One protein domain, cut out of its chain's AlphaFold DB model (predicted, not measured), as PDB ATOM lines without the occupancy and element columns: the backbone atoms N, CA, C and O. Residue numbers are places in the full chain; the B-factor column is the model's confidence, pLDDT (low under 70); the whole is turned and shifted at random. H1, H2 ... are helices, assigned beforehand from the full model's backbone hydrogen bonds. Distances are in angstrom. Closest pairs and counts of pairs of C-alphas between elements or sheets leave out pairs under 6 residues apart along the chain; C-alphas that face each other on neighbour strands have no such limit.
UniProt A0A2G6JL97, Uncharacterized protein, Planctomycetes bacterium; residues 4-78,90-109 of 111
ATOM      1  N   GLU A   4      35.864 -26.508 -24.245       78.44
ATOM      2  CA  GLU A   4      34.467 -26.322 -23.830       78.44
ATOM      3  C   GLU A   4      33.842 -25.033 -24.389       78.44
ATOM      4  O   GLU A   4      32.646 -24.988 -24.681       78.44
ATOM      5  N   ASP A   5      34.655 -23.990 -24.585       84.75
ATOM      6  CA  ASP A   5      34.204 -22.731 -25.180       84.75
ATOM      7  C   ASP A   5      33.803 -22.925 -26.642       84.75
ATOM      8  O   ASP A   5      32.793 -22.398 -27.106       84.75
ATOM      9  N   ILE A   6      34.601 -23.710 -27.361       84.62
ATOM     10  CA  ILE A   6      34.403 -23.998 -28.777       84.62
ATOM     11  C   ILE A   6      33.169 -24.876 -28.950       84.62
ATOM     12  O   ILE A   6      32.335 -24.586 -29.802       84.62
ATOM     13  N   ASP A   7      33.002 -25.897 -28.109       86.25
ATOM     14  CA  ASP A   7      31.805 -26.742 -28.118       86.25
ATOM     15  C   ASP A   7      30.530 -25.919 -27.877       86.25
ATOM     16  O   ASP A   7      29.504 -26.119 -28.539       86.25
ATOM     17  N   LEU A   8      30.597 -24.945 -26.965       90.06
ATOM     18  CA  LEU A   8      29.502 -24.018 -26.708       90.06
ATOM     19  C   LEU A   8      29.229 -23.110 -27.918       90.06
ATOM     20  O   LEU A   8      28.067 -22.968 -28.308       90.06
ATOM     21  N   MET A   9      30.267 -22.564 -28.556       91.25
ATOM     22  CA  MET A   9      30.151 -21.755 -29.777       91.25
ATOM     23  C   MET A   9      29.569 -22.556 -30.952       91.25
ATOM     24  O   MET A   9      28.630 -22.095 -31.604       91.25
ATOM     25  N   ILE A  10      30.042 -23.785 -31.179       91.25
ATOM     26  CA  ILE A  10      29.492 -24.717 -32.176       91.25
ATOM     27  C   ILE A  10      28.013 -24.975 -31.891       91.25
ATOM     28  O   ILE A  10      27.178 -24.930 -32.798       91.25
ATOM     29  N   GLY A  11      27.668 -25.236 -30.629       91.62
ATOM     30  CA  GLY A  11      26.290 -25.455 -30.213       91.62
ATOM     31  C   GLY A  11      25.392 -24.247 -30.490       91.62
ATOM     32  O   GLY A  11      24.314 -24.411 -31.065       91.62
ATOM     33  N   ALA A  12      25.840 -23.049 -30.108       94.25
ATOM     34  CA  ALA A  12      25.111 -21.799 -30.313       94.25
ATOM     35  C   ALA A  12      24.895 -21.515 -31.810       94.25
ATOM     36  O   ALA A  12      23.761 -21.283 -32.232       94.25
ATOM     37  N   ARG A  13      25.949 -21.649 -32.634       95.06
ATOM     38  CA  ARG A  13      25.867 -21.539 -34.101       95.06
ATOM     39  C   ARG A  13      24.823 -22.497 -34.666       95.06
ATOM     40  O   ARG A  13      23.919 -22.073 -35.379       95.06
ATOM     41  N   ARG A  14      24.905 -23.785 -34.323       94.38
ATOM     42  CA  ARG A  14      23.975 -24.808 -34.834       94.38
ATOM     43  C   ARG A  14      22.523 -24.502 -34.483       94.38
ATOM     44  O   ARG A  14      21.655 -24.662 -35.338       94.38
ATOM     45  N   ARG A  15      22.246 -24.060 -33.254       94.94
ATOM     46  CA  ARG A  15      20.876 -23.741 -32.830       94.94
ATOM     47  C   ARG A  15      20.337 -22.479 -33.491       94.94
ATOM     48  O   ARG A  15      19.182 -22.502 -33.910       94.94
ATOM     49  N   LEU A  16      21.152 -21.437 -33.657       96.81
ATOM     50  CA  LEU A  16      20.749 -20.253 -34.421       96.81
ATOM     51  C   LEU A  16      20.440 -20.615 -35.883       96.81
ATOM     52  O   LEU A  16      19.394 -20.233 -36.400       96.81
ATOM     53  N   LEU A  17      21.301 -21.401 -36.537       95.94
ATOM     54  CA  LEU A  17      21.087 -21.823 -37.926       95.94
ATOM     55  C   LEU A  17      19.829 -22.690 -38.080       95.94
ATOM     56  O   LEU A  17      19.045 -22.471 -38.999       95.94
ATOM     57  N   ALA A  18      19.595 -23.631 -37.162       94.88
ATOM     58  CA  ALA A  18      18.378 -24.443 -37.164       94.88
ATOM     59  C   ALA A  18      17.116 -23.591 -36.952       94.88
ATOM     60  O   ALA A  18      16.096 -23.819 -37.604       94.88
ATOM     61  N   TYR A  19      17.184 -22.590 -36.069       95.31
ATOM     62  CA  TYR A  19      16.096 -21.638 -35.870       95.31
ATOM     63  C   TYR A  19      15.823 -20.812 -37.131       95.31
ATOM     64  O   TYR A  19      14.667 -20.694 -37.530       95.31
ATOM     65  N   ALA A  20      16.867 -20.314 -37.796       95.25
ATOM     66  CA  ALA A  20      16.726 -19.535 -39.019       95.25
ATOM     67  C   ALA A  20      16.104 -20.344 -40.170       95.25
ATOM     68  O   ALA A  20      15.235 -19.837 -40.880       95.25
ATOM     69  N   VAL A  21      16.499 -21.613 -40.324       95.31
ATOM     70  CA  VAL A  21      15.886 -22.534 -41.298       95.31
ATOM     71  C   VAL A  21      14.401 -22.721 -40.996       95.31
ATOM     72  O   VAL A  21      13.575 -22.515 -41.881       95.31
ATOM     73  N   ARG A  22      14.048 -23.025 -39.741       95.56
ATOM     74  CA  ARG A  22      12.649 -23.218 -39.340       95.56
ATOM     75  C   ARG A  22      11.801 -21.966 -39.571       95.56
ATOM     76  O   ARG A  22      10.702 -22.076 -40.099       95.56
ATOM     77  N   ALA A  23      12.305 -20.792 -39.193       93.06
ATOM     78  CA  ALA A  23      11.604 -19.529 -39.410       93.06
ATOM     79  C   ALA A  23      11.337 -19.299 -40.907       93.06
ATOM     80  O   ALA A  23      10.223 -18.954 -41.290       93.06
ATOM     81  N   SER A  24      12.317 -19.598 -41.768       92.19
ATOM     82  CA  SER A  24      12.140 -19.530 -43.221       92.19
ATOM     83  C   SER A  24      11.088 -20.512 -43.746       92.19
ATOM     84  O   SER A  24      10.335 -20.152 -44.645       92.19
ATOM     85  N   GLU A  25      11.038 -21.741 -43.225       94.12
ATOM     86  CA  GLU A  25      10.031 -22.747 -43.604       94.12
ATOM     87  C   GLU A  25       8.612 -22.356 -43.166       94.12
ATOM     88  O   GLU A  25       7.636 -22.771 -43.787       94.12
ATOM     89  N   GLN A  26       8.500 -21.563 -42.101       95.06
ATOM     90  CA  GLN A  26       7.239 -21.107 -41.513       95.06
ATOM     91  C   GLN A  26       6.805 -19.715 -42.001       95.06
ATOM     92  O   GLN A  26       5.807 -19.193 -41.513       95.06
ATOM     93  N   GLU A  27       7.538 -19.117 -42.949       92.25
ATOM     94  CA  GLU A  27       7.336 -17.731 -43.407       92.25
ATOM     95  C   GLU A  27       7.391 -16.698 -42.256       92.25
ATOM     96  O   GLU A  27       6.803 -15.617 -42.326       92.25
ATOM     97  N   GLU A  28       8.124 -17.017 -41.186       92.88
ATOM     98  CA  GLU A  28       8.335 -16.139 -40.038       92.88
ATOM     99  C   GLU A  28       9.494 -15.170 -40.293       92.88
ATOM    100  O   GLU A  28      10.572 -15.534 -40.774       92.88
ATOM    101  N   LEU A  29       9.290 -13.907 -39.917       89.62
ATOM    102  CA  LEU A  29      10.333 -12.888 -39.967       89.62
ATOM    103  C   LEU A  29      11.266 -13.032 -38.762       89.62
ATOM    104  O   LEU A  29      10.860 -12.829 -37.618       89.62
ATOM    105  N   LEU A  30      12.534 -13.327 -39.038       92.31
ATOM    106  CA  LEU A  30      13.609 -13.242 -38.053       92.31
ATOM    107  C   LEU A  30      13.881 -11.781 -37.688       92.31
ATOM    108  O   LEU A  30      13.801 -10.887 -38.538       92.31
ATOM    109  N   ALA A  31      14.272 -11.549 -36.436       94.50
ATOM    110  CA  ALA A  31      14.840 -10.266 -36.048       94.50
ATOM    111  C   ALA A  31      16.081  -9.955 -36.922       94.50
ATOM    112  O   ALA A  31      16.824 -10.884 -37.265       94.50
ATOM    113  N   PRO A  32      16.308  -8.688 -37.328       95.69
ATOM    114  CA  PRO A  32      17.361  -8.346 -38.290       95.69
ATOM    115  C   PRO A  32      18.769  -8.790 -37.877       95.69
ATOM    116  O   PRO A  32      19.534  -9.264 -38.711       95.69
ATOM    117  N   ASP A  33      19.089  -8.680 -36.592       95.50
ATOM    118  CA  ASP A  33      20.357  -9.096 -35.991       95.50
ATOM    119  C   ASP A  33      20.558 -10.618 -36.044       95.50
ATOM    120  O   ASP A  33      21.630 -11.092 -36.425       95.50
ATOM    121  N   LEU A  34      19.513 -11.394 -35.737       96.06
ATOM    122  CA  LEU A  34      19.526 -12.852 -35.859       96.06
ATOM    123  C   LEU A  34      19.690 -13.288 -37.318       96.06
ATOM    124  O   LEU A  34      20.422 -14.239 -37.593       96.06
ATOM    125  N   ALA A  35      19.036 -12.594 -38.253       95.69
ATOM    126  CA  ALA A  35      19.150 -12.870 -39.682       95.69
ATOM    127  C   ALA A  35      20.561 -12.568 -40.219       95.69
ATOM    128  O   ALA A  35      21.124 -13.394 -40.940       95.69
ATOM    129  N   GLU A  36      21.149 -11.427 -39.844       96.06
ATOM    130  CA  GLU A  36      22.524 -11.041 -40.200       96.06
ATOM    131  C   GLU A  36      23.532 -12.069 -39.667       96.06
ATOM    132  O   GLU A  36      24.321 -12.626 -40.436       96.06
ATOM    133  N   ALA A  37      23.449 -12.395 -38.374       96.38
ATOM    134  CA  ALA A  37      24.341 -13.359 -37.737       96.38
ATOM    135  C   ALA A  37      24.199 -14.767 -38.333       96.38
ATOM    136  O   ALA A  37      25.205 -15.420 -38.616       96.38
ATOM    137  N   ALA A  38      22.971 -15.240 -38.575       96.12
ATOM    138  CA  ALA A  38      22.736 -16.536 -39.212       96.12
ATOM    139  C   ALA A  38      23.278 -16.570 -40.650       96.12
ATOM    140  O   ALA A  38      23.870 -17.568 -41.063       96.12
ATOM    141  N   GLY A  39      23.108 -15.480 -41.405       95.56
ATOM    142  CA  GLY A  39      23.640 -15.341 -42.758       95.56
ATOM    143  C   GLY A  39      25.163 -15.453 -42.797       95.56
ATOM    144  O   GLY A  39      25.689 -16.227 -43.600       95.56
ATOM    145  N   PHE A  40      25.847 -14.738 -41.900       94.94
ATOM    146  CA  PHE A  40      27.304 -14.768 -41.767       94.94
ATOM    147  C   PHE A  40      27.805 -16.151 -41.325       94.94
ATOM    148  O   PHE A  40      28.573 -16.797 -42.039       94.94
ATOM    149  N   LEU A  41      27.304 -16.666 -40.197       94.25
ATOM    150  CA  LEU A  41      27.772 -17.927 -39.606       94.25
ATOM    151  C   LEU A  41      27.486 -19.156 -40.473       94.25
ATOM    152  O   LEU A  41      28.129 -20.190 -40.299       94.25
ATOM    153  N   ARG A  42      26.523 -19.082 -41.395       93.25
ATOM    154  CA  ARG A  42      26.272 -20.156 -42.363       93.25
ATOM    155  C   ARG A  42      27.424 -20.322 -43.357       93.25
ATOM    156  O   ARG A  42      27.634 -21.430 -43.835       93.25
ATOM    157  N   LEU A  43      28.104 -19.232 -43.704       88.50
ATOM    158  CA  LEU A  43      29.179 -19.212 -44.698       88.50
ATOM    159  C   LEU A  43      30.570 -19.345 -44.067       88.50
ATOM    160  O   LEU A  43      31.535 -19.613 -44.775       88.50
ATOM    161  N   ASP A  44      30.669 -19.138 -42.757       86.00
ATOM    162  CA  ASP A  44      31.924 -19.203 -42.021       86.00
ATOM    163  C   ASP A  44      32.258 -20.643 -41.596       86.00
ATOM    164  O   ASP A  44      31.483 -21.273 -40.878       86.00
ATOM    165  N   GLU A  45      33.417 -21.150 -42.021       84.75
ATOM    166  CA  GLU A  45      33.856 -22.536 -41.792       84.75
ATOM    167  C   GLU A  45      34.829 -22.691 -40.605       84.75
ATOM    168  O   GLU A  45      35.343 -23.786 -40.359       84.75
ATOM    169  N   ARG A  46      35.102 -21.629 -39.829       84.56
ATOM    170  CA  ARG A  46      36.130 -21.645 -38.760       84.56
ATOM    171  C   ARG A  46      35.864 -22.685 -37.677       84.56
ATOM    172  O   ARG A  46      36.793 -23.167 -37.036       84.56
ATOM    173  N   LEU A  47      34.596 -23.040 -37.484       82.56
ATOM    174  CA  LEU A  47      34.150 -24.035 -36.511       82.56
ATOM    175  C   LEU A  47      33.937 -25.442 -37.112       82.56
ATOM    176  O   LEU A  47      33.501 -26.336 -36.390       82.56
ATOM    177  N   ASP A  48      34.217 -25.646 -38.404       80.31
ATOM    178  CA  ASP A  48      33.926 -26.896 -39.129       80.31
ATOM    179  C   ASP A  48      35.164 -27.798 -39.334       80.31
ATOM    180  O   ASP A  48      35.048 -28.939 -39.790       80.31
ATOM    181  N   GLY A  49      36.361 -27.317 -38.979       69.31
ATOM    182  CA  GLY A  49      37.627 -28.023 -39.182       69.31
ATOM    183  C   GLY A  49      37.931 -29.131 -38.151       69.31
ATOM    184  O   GLY A  49      37.606 -28.992 -36.973       69.31
ATOM    185  N   PRO A  50      38.628 -30.220 -38.550       58.09
ATOM    186  CA  PRO A  50      39.052 -31.299 -37.645       58.09
ATOM    187  C   PRO A  50      40.240 -30.916 -36.748       58.09
ATOM    188  O   PRO A  50      40.547 -31.616 -35.785       58.09
ATOM    189  N   ILE A  51      40.938 -29.835 -37.092       56.38
ATOM    190  CA  ILE A  51      42.064 -29.293 -36.345       56.38
ATOM    191  C   ILE A  51      41.633 -27.902 -35.918       56.38
ATOM    192  O   ILE A  51      41.270 -27.092 -36.766       56.38
ATOM    193  N   PHE A  52      41.668 -27.661 -34.609       57.09
ATOM    194  CA  PHE A  52      41.603 -26.334 -34.016       57.09
ATOM    195  C   PHE A  52      42.571 -25.417 -34.767       57.09
ATOM    196  O   PHE A  52      43.784 -25.482 -34.561       57.09
ATOM    197  N   VAL A  53      42.052 -24.615 -35.692       57.09
ATOM    198  CA  VAL A  53      42.804 -23.490 -36.227       57.09
ATOM    199  C   VAL A  53      42.681 -22.423 -35.154       57.09
ATOM    200  O   VAL A  53      41.576 -22.186 -34.660       57.09
ATOM    201  N   GLU A  54      43.797 -21.827 -34.733       58.06
ATOM    202  CA  GLU A  54      43.712 -20.597 -33.951       58.06
ATOM    203  C   GLU A  54      42.762 -19.665 -34.700       58.06
ATOM    204  O   GLU A  54      43.005 -19.333 -35.860       58.06
ATOM    205  N   MET A  55      41.630 -19.332 -34.073       64.00
ATOM    206  CA  MET A  55      40.718 -18.357 -34.641       64.00
ATOM    207  C   MET A  55      41.513 -17.066 -34.800       64.00
ATOM    208  O   MET A  55      41.888 -16.443 -33.802       64.00
ATOM    209  N   GLU A  56      41.810 -16.697 -36.044       69.12
ATOM    210  CA  GLU A  56      42.267 -15.349 -36.339       69.12
ATOM    211  C   GLU A  56      41.217 -14.374 -35.805       69.12
ATOM    212  O   GLU A  56      40.017 -14.646 -35.868       69.12
ATOM    213  N   VAL A  57      41.680 -13.259 -35.240       73.25
ATOM    214  CA  VAL A  57      40.786 -12.206 -34.756       73.25
ATOM    215  C   VAL A  57      39.972 -11.700 -35.943       73.25
ATOM    216  O   VAL A  57      40.525 -11.100 -36.864       73.25
ATOM    217  N   ASP A  58      38.665 -11.943 -35.906       86.75
ATOM    218  CA  ASP A  58      37.709 -11.495 -36.911       86.75
ATOM    219  C   ASP A  58      36.527 -10.826 -36.190       86.75
ATOM    220  O   ASP A  58      35.701 -11.514 -35.584       86.75
ATOM    221  N   PRO A  59      36.436  -9.485 -36.243       88.50
ATOM    222  CA  PRO A  59      35.384  -8.741 -35.561       88.50
ATOM    223  C   PRO A  59      33.963  -9.089 -36.018       88.50
ATOM    224  O   PRO A  59      33.029  -9.007 -35.217       88.50
ATOM    225  N   ASP A  60      33.778  -9.474 -37.284       90.94
ATOM    226  CA  ASP A  60      32.463  -9.807 -37.835       90.94
ATOM    227  C   ASP A  60      32.018 -11.191 -37.350       90.94
ATOM    228  O   ASP A  60      30.868 -11.368 -36.932       90.94
ATOM    229  N   PHE A  61      32.945 -12.150 -37.306       91.31
ATOM    230  CA  PHE A  61      32.717 -13.449 -36.682       91.31
ATOM    231  C   PHE A  61      32.417 -13.310 -35.193       91.31
ATOM    232  O   PHE A  61      31.431 -13.870 -34.712       91.31
ATOM    233  N   ASP A  62      33.219 -12.527 -34.473       91.50
ATOM    234  CA  ASP A  62      33.038 -12.293 -33.044       91.50
ATOM    235  C   ASP A  62      31.677 -11.635 -32.767       91.50
ATOM    236  O   ASP A  62      30.931 -12.080 -31.889       91.50
ATOM    237  N   LYS A  63      31.277 -10.638 -33.568       93.62
ATOM    238  CA  LYS A  63      29.939 -10.024 -33.518       93.62
ATOM    239  C   LYS A  63      28.831 -11.050 -33.770       93.62
ATOM    240  O   LYS A  63      27.897 -11.140 -32.970       93.62
ATOM    241  N   ALA A  64      28.925 -11.846 -34.832       94.81
ATOM    242  CA  ALA A  64      27.908 -12.843 -35.159       94.81
ATOM    243  C   ALA A  64      27.807 -13.937 -34.080       94.81
ATOM    244  O   ALA A  64      26.709 -14.357 -33.703       94.81
ATOM    245  N   MET A  65      28.938 -14.353 -33.506       94.75
ATOM    246  CA  MET A  65      28.969 -15.313 -32.408       94.75
ATOM    247  C   MET A  65      28.402 -14.748 -31.106       94.75
ATOM    248  O   MET A  65      27.696 -15.472 -30.401       94.75
ATOM    249  N   ARG A  66      28.620 -13.462 -30.798       94.38
ATOM    250  CA  ARG A  66      27.964 -12.791 -29.661       94.38
ATOM    251  C   ARG A  66      26.439 -12.840 -29.784       94.38
ATOM    252  O   ARG A  66      25.770 -13.102 -28.783       94.38
ATOM    253  N   VAL A  67      25.899 -12.650 -30.991       96.38
ATOM    254  CA  VAL A  67      24.456 -12.773 -31.271       96.38
ATOM    255  C   VAL A  67      23.983 -14.218 -31.087       96.38
ATOM    256  O   VAL A  67      23.002 -14.454 -30.382       96.38
ATOM    257  N   ALA A  68      24.704 -15.201 -31.633       95.94
ATOM    258  CA  ALA A  68      24.354 -16.615 -31.467       95.94
ATOM    259  C   ALA A  68      24.366 -17.062 -29.992       95.94
ATOM    260  O   ALA A  68      23.492 -17.816 -29.564       95.94
ATOM    261  N   LEU A  69      25.326 -16.578 -29.201       95.56
ATOM    262  CA  LEU A  69      25.426 -16.837 -27.762       95.56
ATOM    263  C   LEU A  69      24.325 -16.127 -26.955       95.56
ATOM    264  O   LEU A  69      23.816 -16.685 -25.984       95.56
ATOM    265  N   ALA A  70      23.923 -14.918 -27.351       94.38
ATOM    266  CA  ALA A  70      22.789 -14.231 -26.735       94.38
ATOM    267  C   ALA A  70      21.474 -14.978 -27.006       94.38
ATOM    268  O   ALA A  70      20.720 -15.246 -26.071       94.38
ATOM    269  N   PHE A  71      21.257 -15.398 -28.256       94.75
ATOM    270  CA  PHE A  71      20.138 -16.256 -28.640       94.75
ATOM    271  C   PHE A  71      20.132 -17.559 -27.833       94.75
ATOM    272  O   PHE A  71      19.117 -17.914 -27.245       94.75
ATOM    273  N   GLU A  72      21.276 -18.248 -27.739       92.75
ATOM    274  CA  GLU A  72      21.426 -19.461 -26.930       92.75
ATOM    275  C   GLU A  72      20.911 -19.261 -25.504       92.75
ATOM    276  O   GLU A  72      20.088 -20.036 -25.020       92.75
ATOM    277  N   ARG A  73      21.387 -18.203 -24.841       92.19
ATOM    278  CA  ARG A  73      21.006 -17.862 -23.472       92.19
ATOM    279  C   ARG A  73      19.508 -17.619 -23.330       92.19
ATOM    280  O   ARG A  73      18.929 -17.980 -22.310       92.19
ATOM    281  N   GLU A  74      18.873 -16.987 -24.312       91.00
ATOM    282  CA  GLU A  74      17.437 -16.711 -24.265       91.00
ATOM    283  C   GLU A  74      16.577 -17.969 -24.365       91.00
ATOM    284  O   GLU A  74      15.493 -17.993 -23.778       91.00
ATOM    285  N   GLN A  75      17.085 -18.998 -25.044       86.62
ATOM    286  CA  GLN A  75      16.423 -20.292 -25.205       86.62
ATOM    287  C   GLN A  75      16.626 -21.228 -24.012       86.62
ATOM    288  O   GLN A  75      15.918 -22.230 -23.883       86.62
ATOM    289  N   LEU A  76      17.589 -20.927 -23.139       84.12
ATOM    290  CA  LEU A  76      17.767 -21.671 -21.904       84.12
ATOM    291  C   LEU A  76      16.589 -21.420 -20.951       84.12
ATOM    292  O   LEU A  76      16.083 -20.297 -20.871       84.12
ATOM    293  N   PRO A  77      16.137 -22.449 -20.210       77.31
ATOM    294  CA  PRO A  77      15.025 -22.292 -19.285       77.31
ATOM    295  C   PRO A  77      15.370 -21.232 -18.234       77.31
ATOM    296  O   PRO A  77      16.312 -21.376 -17.460       77.31
ATOM    297  N   LYS A  78      14.613 -20.132 -18.221       63.69
ATOM    298  CA  LYS A  78      14.800 -19.043 -17.259       63.69
ATOM    299  C   LYS A  78      14.090 -19.417 -15.966       63.69
ATOM    300  O   LYS A  78      12.912 -19.121 -15.784       63.69
ATOM    301  N   VAL A  90      17.585 -23.496  -9.743       64.19
ATOM    302  CA  VAL A  90      18.107 -23.742 -11.085       64.19
ATOM    303  C   VAL A  90      19.135 -24.879 -10.995       64.19
ATOM    304  O   VAL A  90      19.949 -24.890 -10.075       64.19
ATOM    305  N   PRO A  91      19.132 -25.863 -11.912       73.62
ATOM    306  CA  PRO A  91      20.156 -26.901 -11.896       73.62
ATOM    307  C   PRO A  91      21.569 -26.319 -12.076       73.62
ATOM    308  O   PRO A  91      21.777 -25.516 -12.979       73.62
ATOM    309  N   LEU A  92      22.556 -26.799 -11.309       71.81
ATOM    310  CA  LEU A  92      23.956 -26.332 -11.369       71.81
ATOM    311  C   LEU A  92      24.537 -26.318 -12.797       71.81
ATOM    312  O   LEU A  92      25.165 -25.352 -13.208       71.81
ATOM    313  N   TRP A  93      24.236 -27.345 -13.601       80.75
ATOM    314  CA  TRP A  93      24.690 -27.425 -14.998       80.75
ATOM    315  C   TRP A  93      24.173 -26.277 -15.879       80.75
ATOM    316  O   TRP A  93      24.774 -25.968 -16.910       80.75
ATOM    317  N   LEU A  94      23.030 -25.682 -15.521       82.06
ATOM    318  CA  LEU A  94      22.452 -24.553 -16.237       82.06
ATOM    319  C   LEU A  94      23.141 -23.245 -15.844       82.06
ATOM    320  O   LEU A  94      23.408 -22.428 -16.723       82.06
ATOM    321  N   GLU A  95      23.455 -23.069 -14.561       84.12
ATOM    322  CA  GLU A  95      24.240 -21.931 -14.069       84.12
ATOM    323  C   GLU A  95      25.630 -21.923 -14.712       84.12
ATOM    324  O   GLU A  95      25.996 -20.940 -15.354       84.12
ATOM    325  N   ASP A  96      26.324 -23.065 -14.699       85.50
ATOM    326  CA  ASP A  96      27.630 -23.231 -15.349       85.50
ATOM    327  C   ASP A  96      27.580 -22.865 -16.845       85.50
ATOM    328  O   ASP A  96      28.500 -22.253 -17.398       85.50
ATOM    329  N   ARG A  97      26.481 -23.221 -17.525       87.00
ATOM    330  CA  ARG A  97      26.281 -22.910 -18.945       87.00
ATOM    331  C   ARG A  97      26.040 -21.421 -19.177       87.00
ATOM    332  O   ARG A  97      26.565 -20.879 -20.148       87.00
ATOM    333  N   LEU A  98      25.250 -20.768 -18.326       89.00
ATOM    334  CA  LEU A  98      25.009 -19.325 -18.400       89.00
ATOM    335  C   LEU A  98      26.308 -18.547 -18.165       89.00
ATOM    336  O   LEU A  98      26.632 -17.656 -18.951       89.00
ATOM    337  N   ASP A  99      27.092 -18.947 -17.168       89.69
ATOM    338  CA  ASP A  99      28.382 -18.334 -16.859       89.69
ATOM    339  C   ASP A  99      29.391 -18.514 -18.000       89.69
ATOM    340  O   ASP A  99      30.097 -17.573 -18.375       89.69
ATOM    341  N   ALA A 100      29.433 -19.699 -18.618       89.75
ATOM    342  CA  ALA A 100      30.267 -19.947 -19.790       89.75
ATOM    343  C   ALA A 100      29.873 -19.060 -20.984       89.75
ATOM    344  O   ALA A 100      30.755 -18.536 -21.671       89.75
ATOM    345  N   ILE A 101      28.570 -18.850 -21.210       90.94
ATOM    346  CA  ILE A 101      28.070 -17.956 -22.261       90.94
ATOM    347  C   ILE A 101      28.522 -16.517 -22.004       90.94
ATOM    348  O   ILE A 101      29.083 -15.894 -22.907       90.94
ATOM    349  N   GLU A 102      28.322 -15.983 -20.797       91.38
ATOM    350  CA  GLU A 102      28.697 -14.595 -20.501       91.38
ATOM    351  C   GLU A 102      30.213 -14.388 -20.554       91.38
ATOM    352  O   GLU A 102      30.693 -13.420 -21.151       91.38
ATOM    353  N   ARG A 103      30.992 -15.346 -20.036       90.94
ATOM    354  CA  ARG A 103      32.454 -15.323 -20.150       90.94
ATOM    355  C   ARG A 103      32.909 -15.288 -21.607       90.94
ATOM    356  O   ARG A 103      33.851 -14.563 -21.926       90.94
ATOM    357  N   LEU A 104      32.281 -16.068 -22.487       89.81
ATOM    358  CA  LEU A 104      32.618 -16.072 -23.910       89.81
ATOM    359  C   LEU A 104      32.239 -14.770 -24.596       89.81
ATOM    360  O   LEU A 104      33.055 -14.228 -25.334       89.81
ATOM    361  N   ARG A 105      31.042 -14.245 -24.324       90.69
ATOM    362  CA  ARG A 105      30.592 -12.967 -24.889       90.69
ATOM    363  C   ARG A 105      31.546 -11.832 -24.525       90.69
ATOM    364  O   ARG A 105      31.940 -11.095 -25.419       90.69
ATOM    365  N   ALA A 106      31.998 -11.763 -23.270       88.25
ATOM    366  CA  ALA A 106      33.009 -10.795 -22.839       88.25
ATOM    367  C   ALA A 106      34.367 -10.999 -23.542       88.25
ATOM    368  O   ALA A 106      35.063 -10.039 -23.863       88.25
ATOM    369  N   ARG A 107      34.751 -12.253 -23.813       87.06
ATOM    370  CA  ARG A 107      36.008 -12.595 -24.504       87.06
ATOM    371  C   ARG A 107      36.027 -12.213 -25.980       87.06
ATOM    372  O   ARG A 107      37.102 -11.924 -26.491       87.06
ATOM    373  N   LEU A 108      34.873 -12.264 -26.640       86.19
ATOM    374  CA  LEU A 108      34.686 -11.887 -28.046       86.19
ATOM    375  C   LEU A 108      34.553 -10.357 -28.224       86.19
ATOM    376  O   LEU A 108      34.248  -9.887 -29.313       86.19
ATOM    377  N   GLY A 109      34.783  -9.581 -27.157       76.38
ATOM    378  CA  GLY A 109      34.798  -8.118 -27.161       76.38
ATOM    379  C   GLY A 109      33.472  -7.474 -26.744       76.38
ATOM    380  O   GLY A 109      32.382  -7.939 -27.085       76.38
TER     381      GLY A 109
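This is residues 4 to 78 and 90 to 109 of the 111 residues of an uncharacterized protein of Planctomycetes bacterium (UniProt A0A2G6JL97). One long helix, H1, crosses one side of a row of three shorter helices, H2, H3 and H4, with H3 in the middle of the row; residues 22 to 27 stick out beyond the body. H3 and H4 run side by side in opposite ways, while H2 slants steeply to H3. The printed part has 95 residues, with four named helices in the order H1, H2, H3, H4 and no named strand; the class is all helix. It is compact, with a radius of gyration of the C-alphas of 13.5 A and spans of 36 by 35 by 24 A.

H1, residues 4 to 25, begins at C-alpha 4 (34.467, -26.322, -23.830) and is 31.6 A long. H2, residues 32 to 43, measures 17.3 A. H3, residues 59 to 75, measures 24.5 A. H4, residues 92 to 107, measures 22.5 A and ends at C-alpha 107 (36.008, -12.595, -24.504).

H1 and H3 are the hub, touching three helices each. They touch about perpendicular, at 77 degrees, the closest C-alphas being those of Ala 12 and Ala 68, 5.4 A apart. H1 touches H2 with residues 13 to 20 alone, closest at C-alphas Leu 17 and Ala 38, 5.7 A; the tilt is steep at 68 degrees, only just short of perpendicular, opposite ways. H1 and H4 only just touch, with 3 pairs of C-alphas within 8 A, closest Asp 5 and Leu 104 at 7.0 A. H2 and H3 touch at a steep tilt of 64 degrees, opposite ways, with the closest C-alphas, Ala 37 and Ala 64, 4.4 A apart. H3 and H4 touch at a shallow tilt of 22 degrees, opposite ways; their closest C-alphas, Arg 66 and Arg 105, are 5.5 A apart. H2 and H4 are apart. In H1, H3 and H4 every O i to N i+4 pair is within hydrogen-bond range; in H2, 7 of 8 are.

The farthest C-alphas, Glu 27 and Glu 54, are 37.7 A apart. H2 to H3 is a long link, residues 44 to 58. Residues 79 to 89 are not printed; C-alphas 78 and 90 are 8.4 A apart across the cut. The mean pLDDT of the printed part is 87.2, with residues 49 to 56, 78 and 90 under 70.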